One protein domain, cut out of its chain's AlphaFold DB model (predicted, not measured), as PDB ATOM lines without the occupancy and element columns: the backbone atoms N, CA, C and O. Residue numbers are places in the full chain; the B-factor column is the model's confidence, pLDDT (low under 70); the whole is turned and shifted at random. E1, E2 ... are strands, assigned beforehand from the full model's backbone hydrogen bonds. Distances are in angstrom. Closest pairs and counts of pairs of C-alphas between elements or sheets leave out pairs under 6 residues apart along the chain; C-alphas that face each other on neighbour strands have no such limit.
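AT A GLANCE: This is residues 6 to 71 of the 72 residues of the protein "Major capsid protein" of Escherichia coli (UniProt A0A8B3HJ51). The model is a long, thin ribbon of paired strands: the printed part runs out through E1, E2 and E3 and folds back through E4, E5 and E6. Its three two-stranded pieces follow one another: E3 and E4 make a long hairpin arm whose tip, residues 42 to 47, sticks out, E2 and E5 make the middle, and E1 with E6 turns a corner at the other end. Between E2 and E3 the ribbon is widened by a coiled loop, residues 21 to 35, with no named element. The printed part has 66 residues with six named strands, E1 to E6 in order, and no named helix; the class is all strand, and each of the three sheets, E1 - E6, E2 - E5 and E3 - E4, is antiparallel. The whole is extended and flat, with a radius of gyration of the C-alphas of 19.2 A and spans of 57 by 29 by 15 A.

IN THESE COORDINATES: E1, residues 6 to 9, begins at C-alpha 6 (129.234, 175.684, 155.408) and is 10.0 A long. E2, residues 16 to 20, is 12.8 A long. E3, residues 36 to 43, is 23.3 A long and ends at C-alpha 43 (116.610, 225.764, 140.800). E4, residues 46 to 53, is 23.0 A long. E5, residues 56 to 60, is 13.3 A long. E6, residues 66 to 70, is 13.8 A long and ends at C-alpha 70 (123.784, 172.626, 154.502).

HOW THE PARTS SIT: E1 and E6 are antiparallel neighbours, their directions at 171 degrees. The C-alphas of Ile 9 and Met 66 face each other at 4.4 A, and N 6 and O 69 are within hydrogen-bond range at 2.8 A. E2 and E5 are antiparallel at 161 degrees. The C-alphas of Gly 16 and Pro 60 face each other at 4.2 A, and N 19 and O 57 are within hydrogen-bond range at 2.8 A. E3 and E4 form a hairpin, antiparallel at 164 degrees. The C-alphas of Ser 37 and Thr 52 face each other at 4.3 A; N 36 and O 53, and N 49 and O 40, are within hydrogen-bond range at 2.8 A each. E4 runs on into E5 at 17 degrees, across a break of 2 residues. Among the strands that are apart are E1 and E2, E2 and E3, and E5 and E6.

THE WHOLE: The two C-alphas farthest apart, those of Phe 43 and Val 71, are 57.8 A apart, while the first and last printed C-alphas, of Val 6 and Val 71, are 7.4 A apart. The link from E2 to E3, 15 residues, is long; the link from E1 to E2 is short, and the links E3 to E4, E4 to E5 and E5 to E6 are tight. The printed part has no cut. Its mean pLDDT is 95.6, and no printed residue is under 70.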
ATOM      1  N   VAL A   6     127.778 175.701 155.550       96.62
ATOM      2  CA  VAL A   6     129.234 175.684 155.408       96.62
ATOM      3  C   VAL A   6     129.568 175.982 153.949       96.62
ATOM      4  O   VAL A   6     129.035 175.348 153.040       96.62
ATOM      5  N   ILE A   7     130.448 176.953 153.720       96.50
ATOM      6  CA  ILE A   7     130.981 177.268 152.392       96.50
ATOM      7  C   ILE A   7     132.429 176.794 152.356       96.50
ATOM      8  O   ILE A   7     133.232 177.204 153.192       96.50
ATOM      9  N   GLY A   8     132.757 175.947 151.386       95.81
ATOM     10  CA  GLY A   8     134.132 175.551 151.107       95.81
ATOM     11  C   GLY A   8     134.630 176.224 149.840       95.81
ATOM     12  O   GLY A   8     133.932 176.250 148.827       95.81
ATOM     13  N   ILE A   9     135.840 176.772 149.894       95.75
ATOM     14  CA  ILE A   9     136.490 177.434 148.761       95.75
ATOM     15  C   ILE A   9     137.913 176.899 148.665       95.75
ATOM     16  O   ILE A   9     138.642 176.885 149.657       95.75
ATOM     17  N   ALA A  10     138.326 176.484 147.472       93.00
ATOM     18  CA  ALA A  10     139.714 176.135 147.217       93.00
ATOM     19  C   ALA A  10     140.554 177.419 147.096       93.00
ATOM     20  O   ALA A  10     140.517 178.120 146.075       93.00
ATOM     21  N   THR A  11     141.297 177.745 148.157       88.81
ATOM     22  CA  THR A  11     142.181 178.918 148.213       88.81
ATOM     23  C   THR A  11     143.151 178.919 147.033       88.81
ATOM     24  O   THR A  11     143.803 177.919 146.750       88.81
ATOM     25  N   GLY A  12     143.226 180.042 146.320       88.06
ATOM     26  CA  GLY A  12     144.082 180.196 145.138       88.06
ATOM     27  C   GLY A  12     143.557 179.542 143.853       88.06
ATOM     28  O   GLY A  12     144.064 179.866 142.786       88.06
ATOM     29  N   ALA A  13     142.529 178.685 143.915       91.44
ATOM     30  CA  ALA A  13     141.997 177.982 142.745       91.44
ATOM     31  C   ALA A  13     140.647 178.518 142.246       91.44
ATOM     32  O   ALA A  13     140.340 178.335 141.069       91.44
ATOM     33  N   LEU A  14     139.851 179.182 143.099       90.81
ATOM     34  CA  LEU A  14     138.578 179.785 142.677       90.81
ATOM     35  C   LEU A  14     138.773 180.744 141.506       90.81
ATOM     36  O   LEU A  14     138.065 180.610 140.510       90.81
ATOM     37  N   GLU A  15     139.785 181.615 141.610       89.88
ATOM     38  CA  GLU A  15     140.097 182.690 140.662       89.88
ATOM     39  C   GLU A  15     138.865 183.560 140.321       89.88
ATOM     40  O   GLU A  15     137.715 183.135 140.274       89.88
ATOM     41  N   GLY A  16     139.062 184.841 140.061       91.00
ATOM     42  CA  GLY A  16     137.941 185.720 139.745       91.00
ATOM     43  C   GLY A  16     138.285 187.156 140.035       91.00
ATOM     44  O   GLY A  16     139.284 187.457 140.688       91.00
ATOM     45  N   THR A  17     137.459 188.044 139.518       94.44
ATOM     46  CA  THR A  17     137.617 189.471 139.746       94.44
ATOM     47  C   THR A  17     136.253 190.135 139.787       94.44
ATOM     48  O   THR A  17     135.226 189.544 139.442       94.44
ATOM     49  N   GLN A  18     136.251 191.375 140.246       96.50
ATOM     50  CA  GLN A  18     135.102 192.241 140.113       96.50
ATOM     51  C   GLN A  18     135.179 192.930 138.751       96.50
ATOM     52  O   GLN A  18     136.093 193.709 138.482       96.50
ATOM     53  N   TYR A  19     134.217 192.620 137.894       96.81
ATOM     54  CA  TYR A  19     134.034 193.246 136.596       96.81
ATOM     55  C   TYR A  19     133.163 194.492 136.746       96.81
ATOM     56  O   TYR A  19     132.322 194.566 137.644       96.81
ATOM     57  N   TYR A  20     133.354 195.459 135.854       98.06
ATOM     58  CA  TYR A  20     132.549 196.675 135.803       98.06
ATOM     59  C   TYR A  20     132.080 196.902 134.371       98.06
ATOM     60  O   TYR A  20     132.894 196.988 133.454       98.06
ATOM     61  N   GLY A  21     130.764 196.960 134.192       97.44
ATOM     62  CA  GLY A  21     130.130 197.317 132.932       97.44
ATOM     63  C   GLY A  21     130.206 198.815 132.651       97.44
ATOM     64  O   GLY A  21     130.533 199.623 133.525       97.44
ATOM     65  N   ALA A  22     129.880 199.173 131.410       97.62
ATOM     66  CA  ALA A  22     129.703 200.559 131.006       97.62
ATOM     67  C   ALA A  22     128.571 201.223 131.799       97.62
ATOM     68  O   ALA A  22     127.542 200.605 132.079       97.62
ATOM     69  N   ILE A  23     128.761 202.493 132.145       97.94
ATOM     70  CA  ILE A  23     127.743 203.294 132.823       97.94
ATOM     71  C   ILE A  23     126.887 203.972 131.761       97.94
ATOM     72  O   ILE A  23     127.409 204.732 130.952       97.94
ATOM     73  N   LEU A  24     125.579 203.698 131.755       96.94
ATOM     74  CA  LEU A  24     124.638 204.239 130.769       96.94
ATOM     75  C   LEU A  24     124.244 205.687 131.104       96.94
ATOM     76  O   LEU A  24     123.078 206.018 131.303       96.94
ATOM     77  N   ASP A  25     125.254 206.543 131.180       96.31
ATOM     78  CA  ASP A  25     125.143 207.970 131.423       96.31
ATOM     79  C   ASP A  25     126.028 208.698 130.410       96.31
ATOM     80  O   ASP A  25     127.192 208.337 130.217       96.31
ATOM     81  N   LEU A  26     125.477 209.717 129.749       96.00
ATOM     82  CA  LEU A  26     126.212 210.504 128.757       96.00
ATOM     83  C   LEU A  26     127.388 211.250 129.399       96.00
ATOM     84  O   LEU A  26     128.455 211.316 128.797       96.00
ATOM     85  N   ASP A  27     127.232 211.709 130.646       95.75
ATOM     86  CA  ASP A  27     128.298 212.385 131.400       95.75
ATOM     87  C   ASP A  27     129.435 211.415 131.783       95.75
ATOM     88  O   ASP A  27     130.553 211.825 132.104       95.75
ATOM     89  N   ALA A  28     129.157 210.107 131.756       95.31
ATOM     90  CA  ALA A  28     130.152 209.056 131.936       95.31
ATOM     91  C   ALA A  28     130.769 208.586 130.606       95.31
ATOM     92  O   ALA A  28     131.643 207.712 130.632       95.31
ATOM     93  N   GLU A  29     130.334 209.146 129.470       96.69
ATOM     94  CA  GLU A  29     130.760 208.797 128.105       96.69
ATOM     95  C   GLU A  29     130.562 207.313 127.761       96.69
ATOM     96  O   GLU A  29     131.297 206.740 126.953       96.69
ATOM     97  N   ILE A  30     129.590 206.659 128.407       95.75
ATOM     98  CA  ILE A  30     129.329 205.218 128.245       95.75
ATOM     99  C   ILE A  30     130.589 204.376 128.546       95.75
ATOM    100  O   ILE A  30     130.802 203.293 128.004       95.75
ATOM    101  N   GLN A  31     131.459 204.868 129.434       97.00
ATOM    102  CA  GLN A  31     132.686 204.174 129.816       97.00
ATOM    103  C   GLN A  31     132.463 203.253 131.014       97.00
ATOM    104  O   GLN A  31     131.689 203.546 131.932       97.00
ATOM    105  N   ALA A  32     133.192 202.138 131.030       96.75
ATOM    106  CA  ALA A  32     133.263 201.270 132.194       96.75
ATOM    107  C   ALA A  32     134.081 201.951 133.293       96.75
ATOM    108  O   ALA A  32     135.253 202.282 133.112       96.75
ATOM    109  N   ARG A  33     133.457 202.169 134.452       95.94
ATOM    110  CA  ARG A  33     134.105 202.768 135.624       95.94
ATOM    111  C   ARG A  33     133.718 201.983 136.866       95.94
ATOM    112  O   ARG A  33     132.600 201.485 136.978       95.94
ATOM    113  N   ARG A  34     134.631 201.922 137.837       96.44
ATOM    114  CA  ARG A  34     134.351 201.317 139.147       96.44
ATOM    115  C   ARG A  34     133.191 202.014 139.860       96.44
ATOM    116  O   ARG A  34     132.351 201.368 140.478       96.44
ATOM    117  N   SER A  35     133.171 203.336 139.769       96.94
ATOM    118  CA  SER A  35     132.130 204.214 140.285       96.94
ATOM    119  C   SER A  35     132.168 205.506 139.476       96.94
ATOM    120  O   SER A  35     133.249 205.956 139.090       96.94
ATOM    121  N   PHE A  36     131.013 206.103 139.232       97.81
ATOM    122  CA  PHE A  36     130.868 207.417 138.621       97.81
ATOM    123  C   PHE A  36     129.921 208.238 139.474       97.81
ATOM    124  O   PHE A  36     128.792 207.819 139.711       97.81
ATOM    125  N   SER A  37     130.380 209.390 139.937       97.25
ATOM    126  CA  SER A  37     129.568 210.299 140.732       97.25
ATOM    127  C   SER A  37     129.356 211.583 139.952       97.25
ATOM    128  O   SER A  37     130.304 212.118 139.376       97.25
ATOM    129  N   LYS A  38     128.125 212.085 139.959       96.50
ATOM    130  CA  LYS A  38     127.783 213.394 139.410       96.50
ATOM    131  C   LYS A  38     126.844 214.144 140.336       96.50
ATOM    132  O   LYS A  38     126.120 213.540 141.131       96.50
ATOM    133  N   SER A  39     126.874 215.462 140.227       96.69
ATOM    134  CA  SER A  39     126.009 216.354 140.982       96.69
ATOM    135  C   SER A  39     125.209 217.250 140.046       96.69
ATOM    136  O   SER A  39     125.641 217.550 138.932       96.69
ATOM    137  N   LYS A  40     124.030 217.678 140.496       95.75
ATOM    138  CA  LYS A  40     123.184 218.626 139.773       95.75
ATOM    139  C   LYS A  40     122.550 219.601 140.756       95.75
ATOM    140  O   LYS A  40     121.883 219.188 141.699       95.75
ATOM    141  N   VAL A  41     122.755 220.896 140.528       96.56
ATOM    142  CA  VAL A  41     122.056 221.948 141.274       96.56
ATOM    143  C   VAL A  41     120.671 222.139 140.657       96.56
ATOM    144  O   VAL A  41     120.540 222.309 139.443       96.56
ATOM    145  N   LEU A  42     119.637 222.088 141.490       96.50
ATOM    146  CA  LEU A  42     118.247 222.338 141.132       96.50
ATOM    147  C   LEU A  42     117.882 223.781 141.462       96.50
ATOM    148  O   LEU A  42     118.331 224.331 142.464       96.50
ATOM    149  N   PHE A  43     117.045 224.382 140.621       92.38
ATOM    150  CA  PHE A  43     116.610 225.764 140.800       92.38
ATOM    151  C   PHE A  43     115.284 225.884 141.570       92.38
ATOM    152  O   PHE A  43     115.146 226.778 142.400       92.38
ATOM    153  N   ASN A  44     114.306 225.001 141.318       86.75
ATOM    154  CA  ASN A  44     112.964 225.112 141.896       86.75
ATOM    155  C   ASN A  44     112.305 223.732 142.153       86.75
ATOM    156  O   ASN A  44     111.872 223.102 141.186       86.75
ATOM    157  N   PRO A  45     112.197 223.268 143.415       91.12
ATOM    158  CA  PRO A  45     112.804 223.863 144.605       91.12
ATOM    159  C   PRO A  45     114.336 223.828 144.516       91.12
ATOM    160  O   PRO A  45     114.916 222.974 143.845       91.12
ATOM    161  N   SER A  46     114.992 224.785 145.173       94.94
ATOM    162  CA  SER A  46     116.454 224.825 145.215       94.94
ATOM    163  C   SER A  46     116.997 223.603 145.956       94.94
ATOM    164  O   SER A  46     116.492 223.244 147.022       94.94
ATOM    165  N   GLY A  47     118.018 222.960 145.395       96.00
ATOM    166  CA  GLY A  47     118.601 221.755 145.976       96.00
ATOM    167  C   GLY A  47     119.864 221.294 145.261       96.00
ATOM    168  O   GLY A  47     120.222 221.800 144.200       96.00
ATOM    169  N   LEU A  48     120.542 220.315 145.852       96.62
ATOM    170  CA  LEU A  48     121.683 219.630 145.257       96.62
ATOM    171  C   LEU A  48     121.362 218.140 145.192       96.62
ATOM    172  O   LEU A  48     121.194 217.495 146.224       96.62
ATOM    173  N   GLU A  49     121.311 217.597 143.984       96.62
ATOM    174  CA  GLU A  49     121.244 216.158 143.765       96.62
ATOM    175  C   GLU A  49     122.653 215.603 143.594       96.62
ATOM    176  O   GLU A  49     123.491 216.184 142.900       96.62
ATOM    177  N   LEU A  50     122.905 214.460 144.223       97.25
ATOM    178  CA  LEU A  50     124.134 213.692 144.097       97.25
ATOM    179  C   LEU A  50     123.750 212.272 143.705       97.25
ATOM    180  O   LEU A  50     122.952 211.629 144.383       97.25
ATOM    181  N   VAL A  51     124.331 211.781 142.617       96.81
ATOM    182  CA  VAL A  51     124.071 210.435 142.111       96.81
ATOM    183  C   VAL A  51     125.396 209.728 141.921       96.81
ATOM    184  O   VAL A  51     126.319 210.274 141.319       96.81
ATOM    185  N   THR A  52     125.476 208.497 142.415       97.88
ATOM    186  CA  THR A  52     126.587 207.590 142.135       97.88
ATOM    187  C   THR A  52     126.068 206.382 141.373       97.88
ATOM    188  O   THR A  52     125.085 205.766 141.777       97.88
ATOM    189  N   GLN A  53     126.732 206.047 140.273       97.81
ATOM    190  CA  GLN A  53     126.428 204.914 139.411       97.81
ATOM    191  C   GLN A  53     127.618 203.961 139.350       97.81
ATOM    192  O   GLN A  53     128.780 204.368 139.390       97.81
ATOM    193  N   SER A  54     127.318 202.673 139.238       97.56
ATOM    194  CA  SER A  54     128.285 201.606 139.000       97.56
ATOM    195  C   SER A  54     127.557 200.435 138.342       97.56
ATOM    196  O   SER A  54     126.368 200.234 138.590       97.56
ATOM    197  N   GLY A  55     128.264 199.653 137.526       96.94
ATOM    198  CA  GLY A  55     127.756 198.405 136.949       96.94
ATOM    199  C   GLY A  55     128.583 197.193 137.383       96.94
ATOM    200  O   GLY A  55     129.228 196.594 136.523       96.94
ATOM    201  N   PRO A  56     128.656 196.847 138.683       97.69
ATOM    202  CA  PRO A  56     129.551 195.800 139.155       97.69
ATOM    203  C   PRO A  56     128.980 194.394 138.917       97.69
ATOM    204  O   PRO A  56     127.802 194.139 139.158       97.69
ATOM    205  N   LEU A  57     129.849 193.453 138.549       97.38
ATOM    206  CA  LEU A  57     129.572 192.017 138.543       97.38
ATOM    207  C   LEU A  57     130.745 191.280 139.189       97.38
ATOM    208  O   LEU A  57     131.865 191.320 138.688       97.38
ATOM    209  N   LEU A  58     130.499 190.587 140.299       96.44
ATOM    210  CA  LEU A  58     131.482 189.670 140.870       96.44
ATOM    211  C   LEU A  58     131.285 188.296 140.231       96.44
ATOM    212  O   LEU A  58     130.235 187.686 140.423       96.44
ATOM    213  N   ALA A  59     132.279 187.812 139.488       95.62
ATOM    214  CA  ALA A  59     132.186 186.509 138.838       95.62
ATOM    215  C   ALA A  59     133.450 185.663 139.077       95.62
ATOM    216  O   ALA A  59     134.570 186.156 138.889       95.62
ATOM    217  N   PRO A  60     133.293 184.389 139.485       95.25
ATOM    218  CA  PRO A  60     134.407 183.459 139.583       95.25
ATOM    219  C   PRO A  60     134.840 183.007 138.185       95.25
ATOM    220  O   PRO A  60     134.012 182.744 137.313       95.25
ATOM    221  N   ARG A  61     136.146 182.846 137.987       95.06
ATOM    222  CA  ARG A  61     136.706 182.236 136.776       95.06
ATOM    223  C   ARG A  61     136.528 180.718 136.790       95.06
ATOM    224  O   ARG A  61     136.301 180.133 135.733       95.06
ATOM    225  N   ARG A  62     136.619 180.076 137.962       95.25
ATOM    226  CA  ARG A  62     136.440 178.624 138.130       95.25
ATOM    227  C   ARG A  62     135.329 178.330 139.143       95.25
ATOM    228  O   ARG A  62     135.618 177.950 140.275       95.25
ATOM    229  N   PRO A  63     134.046 178.468 138.759       94.62
ATOM    230  CA  PRO A  63     132.915 178.317 139.683       94.62
ATOM    231  C   PRO A  63     132.853 176.954 140.391       94.62
ATOM    232  O   PRO A  63     132.304 176.870 141.481       94.62
ATOM    233  N   ASN A  64     133.455 175.905 139.822       96.12
ATOM    234  CA  ASN A  64     133.489 174.563 140.416       96.12
ATOM    235  C   ASN A  64     134.545 174.389 141.527       96.12
ATOM    236  O   ASN A  64     134.633 173.318 142.117       96.12
ATOM    237  N   ALA A  65     135.361 175.406 141.824       96.75
ATOM    238  CA  ALA A  65     136.350 175.361 142.906       96.75
ATOM    239  C   ALA A  65     135.778 175.832 144.264       96.75
ATOM    240  O   ALA A  65     136.524 176.201 145.176       96.75
ATOM    241  N   MET A  66     134.451 175.852 144.388       95.50
ATOM    242  CA  MET A  66     133.719 176.143 145.616       95.50
ATOM    243  C   MET A  66     132.533 175.188 145.764       95.50
ATOM    244  O   MET A  66     132.023 174.658 144.777       95.50
ATOM    245  N   PHE A  67     132.075 174.992 146.997       96.06
ATOM    246  CA  PHE A  67     130.859 174.246 147.300       96.06
ATOM    247  C   PHE A  67     130.102 174.875 148.468       96.06
ATOM    248  O   PHE A  67     130.651 175.639 149.267       96.06
ATOM    249  N   VAL A  68     128.830 174.507 148.577       97.06
ATOM    250  CA  VAL A  68     127.956 174.870 149.690       97.06
ATOM    251  C   VAL A  68     127.387 173.587 150.281       97.06
ATOM    252  O   VAL A  68     126.860 172.750 149.550       97.06
ATOM    253  N   LEU A  69     127.502 173.429 151.598       97.50
ATOM    254  CA  LEU A  69     126.951 172.310 152.358       97.50
ATOM    255  C   LEU A  69     125.979 172.848 153.411       97.50
ATOM    256  O   LEU A  69     126.342 173.710 154.208       97.50
ATOM    257  N   THR A  70     124.756 172.326 153.442       97.44
ATOM    258  CA  THR A  70     123.784 172.626 154.502       97.44
ATOM    259  C   THR A  70     123.849 171.549 155.583       97.44
ATOM    260  O   THR A  70     123.756 170.364 155.275       97.44
ATOM    261  N   VAL A  71     123.988 171.954 156.844       95.50
ATOM    262  CA  VAL A  71     124.108 171.077 158.016       95.50
ATOM    263  C   VAL A  71     122.798 171.118 158.798       95.50
ATOM    264  O   VAL A  71     122.436 172.159 159.333       95.50
TER     265      VAL A  71